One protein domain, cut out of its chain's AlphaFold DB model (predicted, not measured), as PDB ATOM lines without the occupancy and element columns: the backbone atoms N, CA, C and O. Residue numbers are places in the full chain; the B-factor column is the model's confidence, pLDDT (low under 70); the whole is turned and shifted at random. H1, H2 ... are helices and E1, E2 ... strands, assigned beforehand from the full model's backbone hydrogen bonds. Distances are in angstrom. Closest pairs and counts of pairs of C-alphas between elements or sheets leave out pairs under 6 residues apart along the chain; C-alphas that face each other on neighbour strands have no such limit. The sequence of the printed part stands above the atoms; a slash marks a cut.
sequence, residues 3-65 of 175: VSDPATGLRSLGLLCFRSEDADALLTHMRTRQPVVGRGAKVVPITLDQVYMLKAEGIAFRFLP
ATOM      1  N   VAL A   3       5.416 -12.803 -44.638       56.97
ATOM      2  CA  VAL A   3       4.804 -13.868 -45.442       56.97
ATOM      3  C   VAL A   3       4.054 -13.225 -46.611       56.97
ATOM      4  O   VAL A   3       3.290 -12.282 -46.412       56.97
ATOM      5  N   SER A   4       4.263 -13.732 -47.824       52.25
ATOM      6  CA  SER A   4       3.568 -13.279 -49.036       52.25
ATOM      7  C   SER A   4       2.725 -14.426 -49.586       52.25
ATOM      8  O   SER A   4       3.225 -15.547 -49.682       52.25
ATOM      9  N   ASP A   5       1.464 -14.161 -49.936       49.38
ATOM     10  CA  ASP A   5       0.594 -15.126 -50.618       49.38
ATOM     11  C   ASP A   5       0.693 -14.928 -52.145       49.38
ATOM     12  O   ASP A   5       0.306 -13.866 -52.643       49.38
ATOM     13  N   PRO A   6       1.208 -15.909 -52.910       50.81
ATOM     14  CA  PRO A   6       1.311 -15.794 -54.360       50.81
ATOM     15  C   PRO A   6      -0.033 -15.901 -55.100       50.81
ATOM     16  O   PRO A   6      -0.073 -15.592 -56.290       50.81
ATOM     17  N   ALA A   7      -1.126 -16.324 -54.453       48.12
ATOM     18  CA  ALA A   7      -2.394 -16.604 -55.133       48.12
ATOM     19  C   ALA A   7      -3.352 -15.402 -55.241       48.12
ATOM     20  O   ALA A   7      -4.287 -15.449 -56.038       48.12
ATOM     21  N   THR A   8      -3.161 -14.337 -54.454       45.41
ATOM     22  CA  THR A   8      -4.218 -13.323 -54.255       45.41
ATOM     23  C   THR A   8      -3.813 -11.867 -54.496       45.41
ATOM     24  O   THR A   8      -4.659 -10.984 -54.379       45.41
ATOM     25  N   GLY A   9      -2.559 -11.565 -54.852       47.34
ATOM     26  CA  GLY A   9      -2.113 -10.171 -55.044       47.34
ATOM     27  C   GLY A   9      -2.245  -9.297 -53.783       47.34
ATOM     28  O   GLY A   9      -2.175  -8.071 -53.861       47.34
ATOM     29  N   LEU A  10      -2.465  -9.921 -52.619       52.12
ATOM     30  CA  LEU A  10      -2.660  -9.259 -51.337       52.12
ATOM     31  C   LEU A  10      -1.313  -8.884 -50.703       52.12
ATOM     32  O   LEU A  10      -0.337  -9.629 -50.761       52.12
ATOM     33  N   ARG A  11      -1.308  -7.697 -50.083       58.59
ATOM     34  CA  ARG A  11      -0.216  -7.087 -49.307       58.59
ATOM     35  C   ARG A  11       0.517  -8.121 -48.442       58.59
ATOM     36  O   ARG A  11      -0.135  -8.869 -47.713       58.59
ATOM     37  N   SER A  12       1.854  -8.131 -48.479       69.25
ATOM     38  CA  SER A  12       2.674  -8.972 -47.596       69.25
ATOM     39  C   SER A  12       2.261  -8.782 -46.133       69.25
ATOM     40  O   SER A  12       2.063  -7.652 -45.684       69.25
ATOM     41  N   LEU A  13       2.120  -9.887 -45.396       75.12
ATOM     42  CA  LEU A  13       1.736  -9.890 -43.987       75.12
ATOM     43  C   LEU A  13       2.965 -10.116 -43.108       75.12
ATOM     44  O   LEU A  13       3.636 -11.145 -43.195       75.12
ATOM     45  N   GLY A  14       3.237  -9.166 -42.226       82.19
ATOM     46  CA  GLY A  14       4.244  -9.253 -41.191       82.19
ATOM     47  C   GLY A  14       3.677  -9.674 -39.837       82.19
ATOM     48  O   GLY A  14       2.671  -9.136 -39.385       82.19
ATOM     49  N   LEU A  15       4.346 -10.604 -39.157       87.19
ATOM     50  CA  LEU A  15       4.080 -10.965 -37.761       87.19
ATOM     51  C   LEU A  15       5.159 -10.382 -36.847       87.19
ATOM     52  O   LEU A  15       6.359 -10.533 -37.125       87.19
ATOM     53  N   LEU A  16       4.718  -9.751 -35.760       88.50
ATOM     54  CA  LEU A  16       5.553  -9.102 -34.750       88.50
ATOM     55  C   LEU A  16       5.215  -9.660 -33.375       88.50
ATOM     56  O   LEU A  16       4.118  -9.439 -32.870       88.50
ATOM     57  N   CYS A  17       6.152 -10.393 -32.786       90.81
ATOM     58  CA  CYS A  17       5.972 -11.003 -31.474       90.81
ATOM     59  C   CYS A  17       6.593 -10.103 -30.411       90.81
ATOM     60  O   CYS A  17       7.735  -9.674 -30.565       90.81
ATOM     61  N   PHE A  18       5.862  -9.858 -29.324       90.06
ATOM     62  CA  PHE A  18       6.389  -9.123 -28.167       90.06
ATOM     63  C   PHE A  18       7.284  -9.987 -27.264       90.06
ATOM     64  O   PHE A  18       7.923  -9.467 -26.353       90.06
ATOM     65  N   ARG A  19       7.365 -11.293 -27.548       90.00
ATOM     66  CA  ARG A  19       8.249 -12.263 -26.898       90.00
ATOM     67  C   ARG A  19       9.109 -12.989 -27.925       90.00
ATOM     68  O   ARG A  19       8.603 -13.443 -28.954       90.00
ATOM     69  N   SER A  20      10.402 -13.123 -27.629       88.75
ATOM     70  CA  SER A  20      11.353 -13.881 -28.452       88.75
ATOM     71  C   SER A  20      10.951 -15.343 -28.569       88.75
ATOM     72  O   SER A  20      10.938 -15.881 -29.671       88.75
ATOM     73  N   GLU A  21      10.534 -15.952 -27.458       90.38
ATOM     74  CA  GLU A  21      10.155 -17.367 -27.420       90.38
ATOM     75  C   GLU A  21       9.005 -17.671 -28.387       90.38
ATOM     76  O   GLU A  21       9.015 -18.704 -29.052       90.38
ATOM     77  N   ASP A  22       8.039 -16.755 -28.508       90.75
ATOM     78  CA  ASP A  22       6.904 -16.922 -29.415       90.75
ATOM     79  C   ASP A  22       7.348 -16.792 -30.886       90.75
ATOM     80  O   ASP A  22       6.890 -17.546 -31.751       90.75
ATOM     81  N   ALA A  23       8.299 -15.894 -31.179       90.69
ATOM     82  CA  ALA A  23       8.900 -15.770 -32.508       90.69
ATOM     83  C   ALA A  23       9.714 -17.019 -32.893       90.69
ATOM     84  O   ALA A  23       9.624 -17.490 -34.033       90.69
ATOM     85  N   ASP A  24      10.475 -17.576 -31.952       91.12
ATOM     86  CA  ASP A  24      11.275 -18.787 -32.147       91.12
ATOM     87  C   ASP A  24      10.399 -20.037 -32.291       91.12
ATOM     88  O   ASP A  24      10.654 -20.888 -33.153       91.12
ATOM     89  N   ALA A  25       9.325 -20.139 -31.504       91.06
ATOM     90  CA  ALA A  25       8.338 -21.204 -31.631       91.06
ATOM     91  C   ALA A  25       7.664 -21.162 -33.008       91.06
ATOM     92  O   ALA A  25       7.567 -22.191 -33.685       91.06
ATOM     93  N   LEU A  26       7.268 -19.971 -33.473       87.94
ATOM     94  CA  LEU A  26       6.710 -19.785 -34.812       87.94
ATOM     95  C   LEU A  26       7.716 -20.183 -35.901       87.94
ATOM     96  O   LEU A  26       7.367 -20.934 -36.816       87.94
ATOM     97  N   LEU A  27       8.971 -19.740 -35.790       88.31
ATOM     98  CA  LEU A  27      10.033 -20.098 -36.731       88.31
ATOM     99  C   LEU A  27      10.248 -21.617 -36.787       88.31
ATOM    100  O   LEU A  27      10.365 -22.190 -37.875       88.31
ATOM    101  N   THR A  28      10.259 -22.274 -35.629       88.75
ATOM    102  CA  THR A  28      10.385 -23.733 -35.513       88.75
ATOM    103  C   THR A  28       9.220 -24.436 -36.204       88.75
ATOM    104  O   THR A  28       9.436 -25.301 -37.055       88.75
ATOM    105  N   HIS A  29       7.985 -24.013 -35.928       85.81
ATOM    106  CA  HIS A  29       6.795 -24.553 -36.587       85.81
ATOM    107  C   HIS A  29       6.836 -24.393 -38.112       85.81
ATOM    108  O   HIS A  29       6.460 -25.316 -38.840       85.81
ATOM    109  N   MET A  30       7.311 -23.252 -38.613       82.38
ATOM    110  CA  MET A  30       7.390 -22.996 -40.052       82.38
ATOM    111  C   MET A  30       8.482 -23.809 -40.739       82.38
ATOM    112  O   MET A  30       8.247 -24.320 -41.832       82.38
ATOM    113  N   ARG A  31       9.635 -24.013 -40.093       84.00
ATOM    114  CA  ARG A  31      10.689 -24.908 -40.601       84.00
ATOM    115  C   ARG A  31      10.204 -26.344 -40.753       84.00
ATOM    116  O   ARG A  31      10.539 -26.985 -41.746       84.00
ATOM    117  N   THR A  32       9.376 -26.813 -39.824       83.12
ATOM    118  CA  THR A  32       8.775 -28.151 -39.889       83.12
ATOM    119  C   THR A  32       7.735 -28.260 -41.004       83.12
ATOM    120  O   THR A  32       7.702 -29.262 -41.712       83.12
ATOM    121  N   ARG A  33       6.879 -27.244 -41.182       82.44
ATOM    122  CA  ARG A  33       5.762 -27.299 -42.148       82.44
ATOM    123  C   ARG A  33       6.143 -26.928 -43.581       82.44
ATOM    124  O   ARG A  33       5.553 -27.460 -44.515       82.44
ATOM    125  N   GLN A  34       7.092 -26.014 -43.768       77.69
ATOM    126  CA  GLN A  34       7.561 -25.563 -45.080       77.69
ATOM    127  C   GLN A  34       9.094 -25.474 -45.093       77.69
ATOM    128  O   GLN A  34       9.660 -24.385 -44.967       77.69
ATOM    129  N   PRO A  35       9.794 -26.606 -45.295       69.25
ATOM    130  CA  PRO A  35      11.255 -26.665 -45.210       69.25
ATOM    131  C   PRO A  35      11.984 -25.748 -46.204       69.25
ATOM    132  O   PRO A  35      13.094 -25.300 -45.923       69.25
ATOM    133  N   VAL A  36      11.375 -25.457 -47.362       68.81
ATOM    134  CA  VAL A  36      11.949 -24.580 -48.401       68.81
ATOM    135  C   VAL A  36      11.956 -23.115 -47.950       68.81
ATOM    136  O   VAL A  36      12.984 -22.451 -48.043       68.81
ATOM    137  N   VAL A  37      10.848 -22.629 -47.385       66.81
ATOM    138  CA  VAL A  37      10.724 -21.259 -46.852       66.81
ATOM    139  C   VAL A  37      11.471 -21.125 -45.517       66.81
ATOM    140  O   VAL A  37      12.133 -20.122 -45.251       66.81
ATOM    141  N   GLY A  38      11.432 -22.169 -44.687       64.69
ATOM    142  CA  GLY A  38      12.031 -22.180 -43.354       64.69
ATOM    143  C   GLY A  38      13.561 -22.086 -43.321       64.69
ATOM    144  O   GLY A  38      14.101 -21.600 -42.324       64.69
ATOM    145  N   ARG A  39      14.270 -22.499 -44.386       68.56
ATOM    146  CA  ARG A  39      15.745 -22.401 -44.463       68.56
ATOM    147  C   ARG A  39      16.253 -20.961 -44.500       68.56
ATOM    148  O   ARG A  39      17.320 -20.698 -43.960       68.56
ATOM    149  N   GLY A  40      15.501 -20.043 -45.109       74.44
ATOM    150  CA  GLY A  40      15.851 -18.617 -45.169       74.44
ATOM    151  C   GLY A  40      15.261 -17.779 -44.032       74.44
ATOM    152  O   GLY A  40      15.635 -16.620 -43.859       74.44
ATOM    153  N   ALA A  41      14.334 -18.343 -43.254       79.38
ATOM    154  CA  ALA A  41      13.636 -17.619 -42.205       79.38
ATOM    155  C   ALA A  41      14.511 -17.443 -40.949       79.38
ATOM    156  O   ALA A  41      15.148 -18.388 -40.463       79.38
ATOM    157  N   LYS A  42      14.497 -16.221 -40.407       84.12
ATOM    158  CA  LYS A  42      15.186 -15.825 -39.174       84.12
ATOM    159  C   LYS A  42      14.306 -14.905 -38.329       84.12
ATOM    160  O   LYS A  42      13.514 -14.131 -38.872       84.12
ATOM    161  N   VAL A  43      14.481 -14.972 -37.012       86.81
ATOM    162  CA  VAL A  43      13.964 -13.959 -36.086       86.81
ATOM    163  C   VAL A  43      14.888 -12.744 -36.160       86.81
ATOM    164  O   VAL A  43      16.110 -12.884 -36.178       86.81
ATOM    165  N   VAL A  44      14.302 -11.556 -36.271       86.25
ATOM    166  CA  VAL A  44      15.032 -10.284 -36.327       86.25
ATOM    167  C   VAL A  44      14.394  -9.358 -35.300       86.25
ATOM    168  O   VAL A  44      13.174  -9.177 -35.366       86.25
ATOM    169  N   PRO A  45      15.171  -8.782 -34.366       85.12
ATOM    170  CA  PRO A  45      14.667  -7.699 -33.539       85.12
ATOM    171  C   PRO A  45      14.353  -6.498 -34.434       85.12
ATOM    172  O   PRO A  45      15.129  -6.157 -35.325       85.12
ATOM    173  N   ILE A  46      13.203  -5.879 -34.202       84.56
ATOM    174  CA  ILE A  46      12.743  -4.697 -34.927       84.56
ATOM    175  C   ILE A  46      12.155  -3.717 -33.919       84.56
ATOM    176  O   ILE A  46      11.497  -4.124 -32.959       84.56
ATOM    177  N   THR A  47      12.418  -2.433 -34.113       83.81
ATOM    178  CA  THR A  47      11.879  -1.371 -33.264       83.81
ATOM    179  C   THR A  47      10.509  -0.910 -33.775       83.81
ATOM    180  O   THR A  47      10.153  -1.130 -34.934       83.81
ATOM    181  N   LEU A  48       9.692  -0.284 -32.923       78.62
ATOM    182  CA  LEU A  48       8.338   0.140 -33.315       78.62
ATOM    183  C   LEU A  48       8.336   1.219 -34.413       78.62
ATOM    184  O   LEU A  48       7.441   1.224 -35.257       78.62
ATOM    185  N   ASP A  49       9.347   2.088 -34.458       78.56
ATOM    186  CA  ASP A  49       9.556   3.056 -35.541       78.56
ATOM    187  C   ASP A  49       9.813   2.355 -36.884       78.56
ATOM    188  O   ASP A  49       9.195   2.698 -37.892       78.56
ATOM    189  N   GLN A  50      10.635   1.302 -36.896       78.44
ATOM    190  CA  GLN A  50      10.872   0.495 -38.094       78.44
ATOM    191  C   GLN A  50       9.596  -0.222 -38.554       78.44
ATOM    192  O   GLN A  50       9.324  -0.293 -39.751       78.44
ATOM    193  N   VAL A  51       8.775  -0.715 -37.621       79.75
ATOM    194  CA  VAL A  51       7.464  -1.308 -37.940       79.75
ATOM    195  C   VAL A  51       6.552  -0.289 -38.623       79.75
ATOM    196  O   VAL A  51       5.894  -0.618 -39.611       79.75
ATOM    197  N   TYR A  52       6.522   0.945 -38.118       75.88
ATOM    198  CA  TYR A  52       5.722   2.017 -38.698       75.88
ATOM    199  C   TYR A  52       6.160   2.342 -40.132       75.88
ATOM    200  O   TYR A  52       5.321   2.427 -41.032       75.88
ATOM    201  N   MET A  53       7.472   2.430 -40.365       76.50
ATOM    202  CA  MET A  53       8.043   2.653 -41.696       76.50
ATOM    203  C   MET A  53       7.666   1.541 -42.682       76.50
ATOM    204  O   MET A  53       7.144   1.822 -43.757       76.50
ATOM    205  N   LEU A  54       7.831   0.273 -42.298       75.25
ATOM    206  CA  LEU A  54       7.482  -0.861 -43.165       75.25
ATOM    207  C   LEU A  54       5.976  -0.931 -43.468       75.25
ATOM    208  O   LEU A  54       5.571  -1.380 -44.541       75.25
ATOM    209  N   LYS A  55       5.122  -0.494 -42.533       71.50
ATOM    210  CA  LYS A  55       3.672  -0.425 -42.759       71.50
ATOM    211  C   LYS A  55       3.333   0.581 -43.863       71.50
ATOM    212  O   LYS A  55       2.447   0.310 -44.678       71.50
ATOM    213  N   ALA A  56       4.051   1.704 -43.925       70.69
ATOM    214  CA  ALA A  56       3.898   2.705 -44.981       70.69
ATOM    215  C   ALA A  56       4.306   2.171 -46.369       70.69
ATOM    216  O   ALA A  56       3.724   2.573 -47.373       70.69
ATOM    217  N   GLU A  57       5.220   1.199 -46.427       76.88
ATOM    218  CA  GLU A  57       5.632   0.504 -47.659       76.88
ATOM    219  C   GLU A  57       4.601  -0.533 -48.157       76.88
ATOM    220  O   GLU A  57       4.841  -1.260 -49.119       76.88
ATOM    221  N   GLY A  58       3.421  -0.601 -47.529       73.81
ATOM    222  CA  GLY A  58       2.310  -1.447 -47.967       73.81
ATOM    223  C   GLY A  58       2.297  -2.849 -47.356       73.81
ATOM    224  O   GLY A  58       1.460  -3.665 -47.747       73.81
ATOM    225  N   ILE A  59       3.169  -3.126 -46.382       77.44
ATOM    226  CA  ILE A  59       3.167  -4.374 -45.612       77.44
ATOM    227  C   ILE A  59       2.135  -4.260 -44.484       77.44
ATOM    228  O   ILE A  59       2.183  -3.357 -43.650       77.44
ATOM    229  N   ALA A  60       1.188  -5.193 -44.423       78.88
ATOM    230  CA  ALA A  60       0.274  -5.273 -43.291       78.88
ATOM    231  C   ALA A  60       0.987  -5.957 -42.122       78.88
ATOM    232  O   ALA A  60       1.582  -7.006 -42.319       78.88
ATOM    233  N   PHE A  61       0.898  -5.425 -40.905       81.75
ATOM    234  CA  PHE A  61       1.456  -6.082 -39.720       81.75
ATOM    235  C   PHE A  61       0.361  -6.544 -38.767       81.75
ATOM    236  O   PHE A  61      -0.652  -5.868 -38.591       81.75
ATOM    237  N   ARG A  62       0.592  -7.695 -38.135       86.50
ATOM    238  CA  ARG A  62      -0.168  -8.183 -36.987       86.50
ATOM    239  C   ARG A  62       0.763  -8.342 -35.800       86.50
ATOM    240  O   ARG A  62       1.823  -8.966 -35.905       86.50
ATOM    241  N   PHE A  63       0.333  -7.792 -34.676       89.69
ATOM    242  CA  PHE A  63       1.005  -7.984 -33.409       89.69
ATOM    243  C   PHE A  63       0.539  -9.283 -32.755       89.69
ATOM    244  O   PHE A  63      -0.642  -9.626 -32.784       89.69
ATOM    245  N   LEU A  64       1.491 -10.003 -32.172       91.25
ATOM    246  CA  LEU A  64       1.258 -11.126 -31.284       91.25
ATOM    247  C   LEU A  64       1.635 -10.665 -29.865       91.25
ATOM    248  O   LEU A  64       2.833 -10.550 -29.568       91.25
ATOM    249  N   PRO A  65       0.641 -10.317 -29.029       92.56
ATOM    250  CA  PRO A  65       0.887  -9.818 -27.685       92.56
ATOM    251  C   PRO A  65       1.367 -10.933 -26.758       92.56
ATOM    252  O   PRO A  65       1.060 -12.105 -26.967       92.56
TER     253      PRO A  65
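What this domain is: This is residues 3 to 65 of the 175 residues of an uncharacterized protein of Oryza brachyantha (UniProt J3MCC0). Two parallel strands, E1 and E2, lie side by side as a narrow ribbon in the middle; H1 slants away from the end of E1 on one side, with the short H2 at its far end, and H3 packs loosely on the other side. The arrangement is open, with few contacts between helices and ribbon, and residues 3 to 12 run out beyond the start of E1 and fold back into it. The printed part has 63 residues, with three named helices and two named strands in the order E1, H1, H2, H3, E2, in the class mixed, helices and strands; the sheet has the order E1, E2 and is parallel. It is only just compact, close to loose, with a radius of gyration of the C-alphas of 12.4 A, and the C-alphas span 31 by 30 by 18 A.

How they stand to each other: Go along from Val 3 to the first strand, E1, residues 13 to 17, and set beside it E2, residues 60 to 64: these neighbours are parallel, with 25 degrees between their directions. Their C-alphas 14 and 61 face each other at 4.5 A. Look for N 14 and O 60, 2.7 A apart, and N 62 and O 14, 2.8 A apart, both within hydrogen-bond range. After E1 comes H1, residues 20 to 33; the closest C-alphas of the two are those of Cys 17 and Ala 23, 5.7 A apart. Residues 22 to 26 of H1 make 7 pairs of C-alphas within 10 A with E1 and 2 with E2. H1 and E2 are only just apart, their closest C-alphas 8.3 A from each other. Next, H2, residues 35 to 38, touches H1, which meets it with residues 27 to 32 alone; the closest C-alphas are those of Arg 31 and Gly 38, 4.1 A apart. H2 is apart from E1 and from E2. Then find H3, residues 48 to 56, which touches no helix and is apart from H1 and H2. H3 and E1 are near each other, with 6 pairs of C-alphas within 10 A, and the closest C-alphas of H3 and E2 are those of Lys 55 and Phe 61, 6.8 A apart. E1, the three helices and E2 form a strand-helix-strand unit, two parallel neighbour strands with helices between them along the chain. Every O i to N i+4 pair is within hydrogen-bond range in H1 and H3, while H2 is too short for such a pair and its one O i to N i+3 pair is out of range.

Where its parts are: Find C-alpha 13 at (1.736, -9.890, -43.987); from there E1 runs 13.3 A to C-alpha 17. H1 begins at C-alpha 20, at (11.353, -13.881, -28.452), and runs 20.0 A to Arg 33. H2 has four residues, Pro 35 to Gly 38, and H3 runs 12.7 A from Leu 48 to Ala 56. E2 starts at Ala 60 and ends 13.4 A on, at C-alpha 64, (1.258, -11.126, -31.284).

The domain as a whole: The two C-alphas farthest apart are those of Thr 32 and Ala 56, at 31.7 A, and the C-alphas of Val 3 and Pro 65 are 18.6 A apart. The printed part has no cut. The links from E1 to H1, from H1 to H2 and from H3 to E2 are tight, and the link from H2 to H3, with 9 residues, is short. Read the B-factor column for the model's pLDDT: its mean over the printed part is 77.4, and residues 3 to 12 and 35 to 39 are under 70.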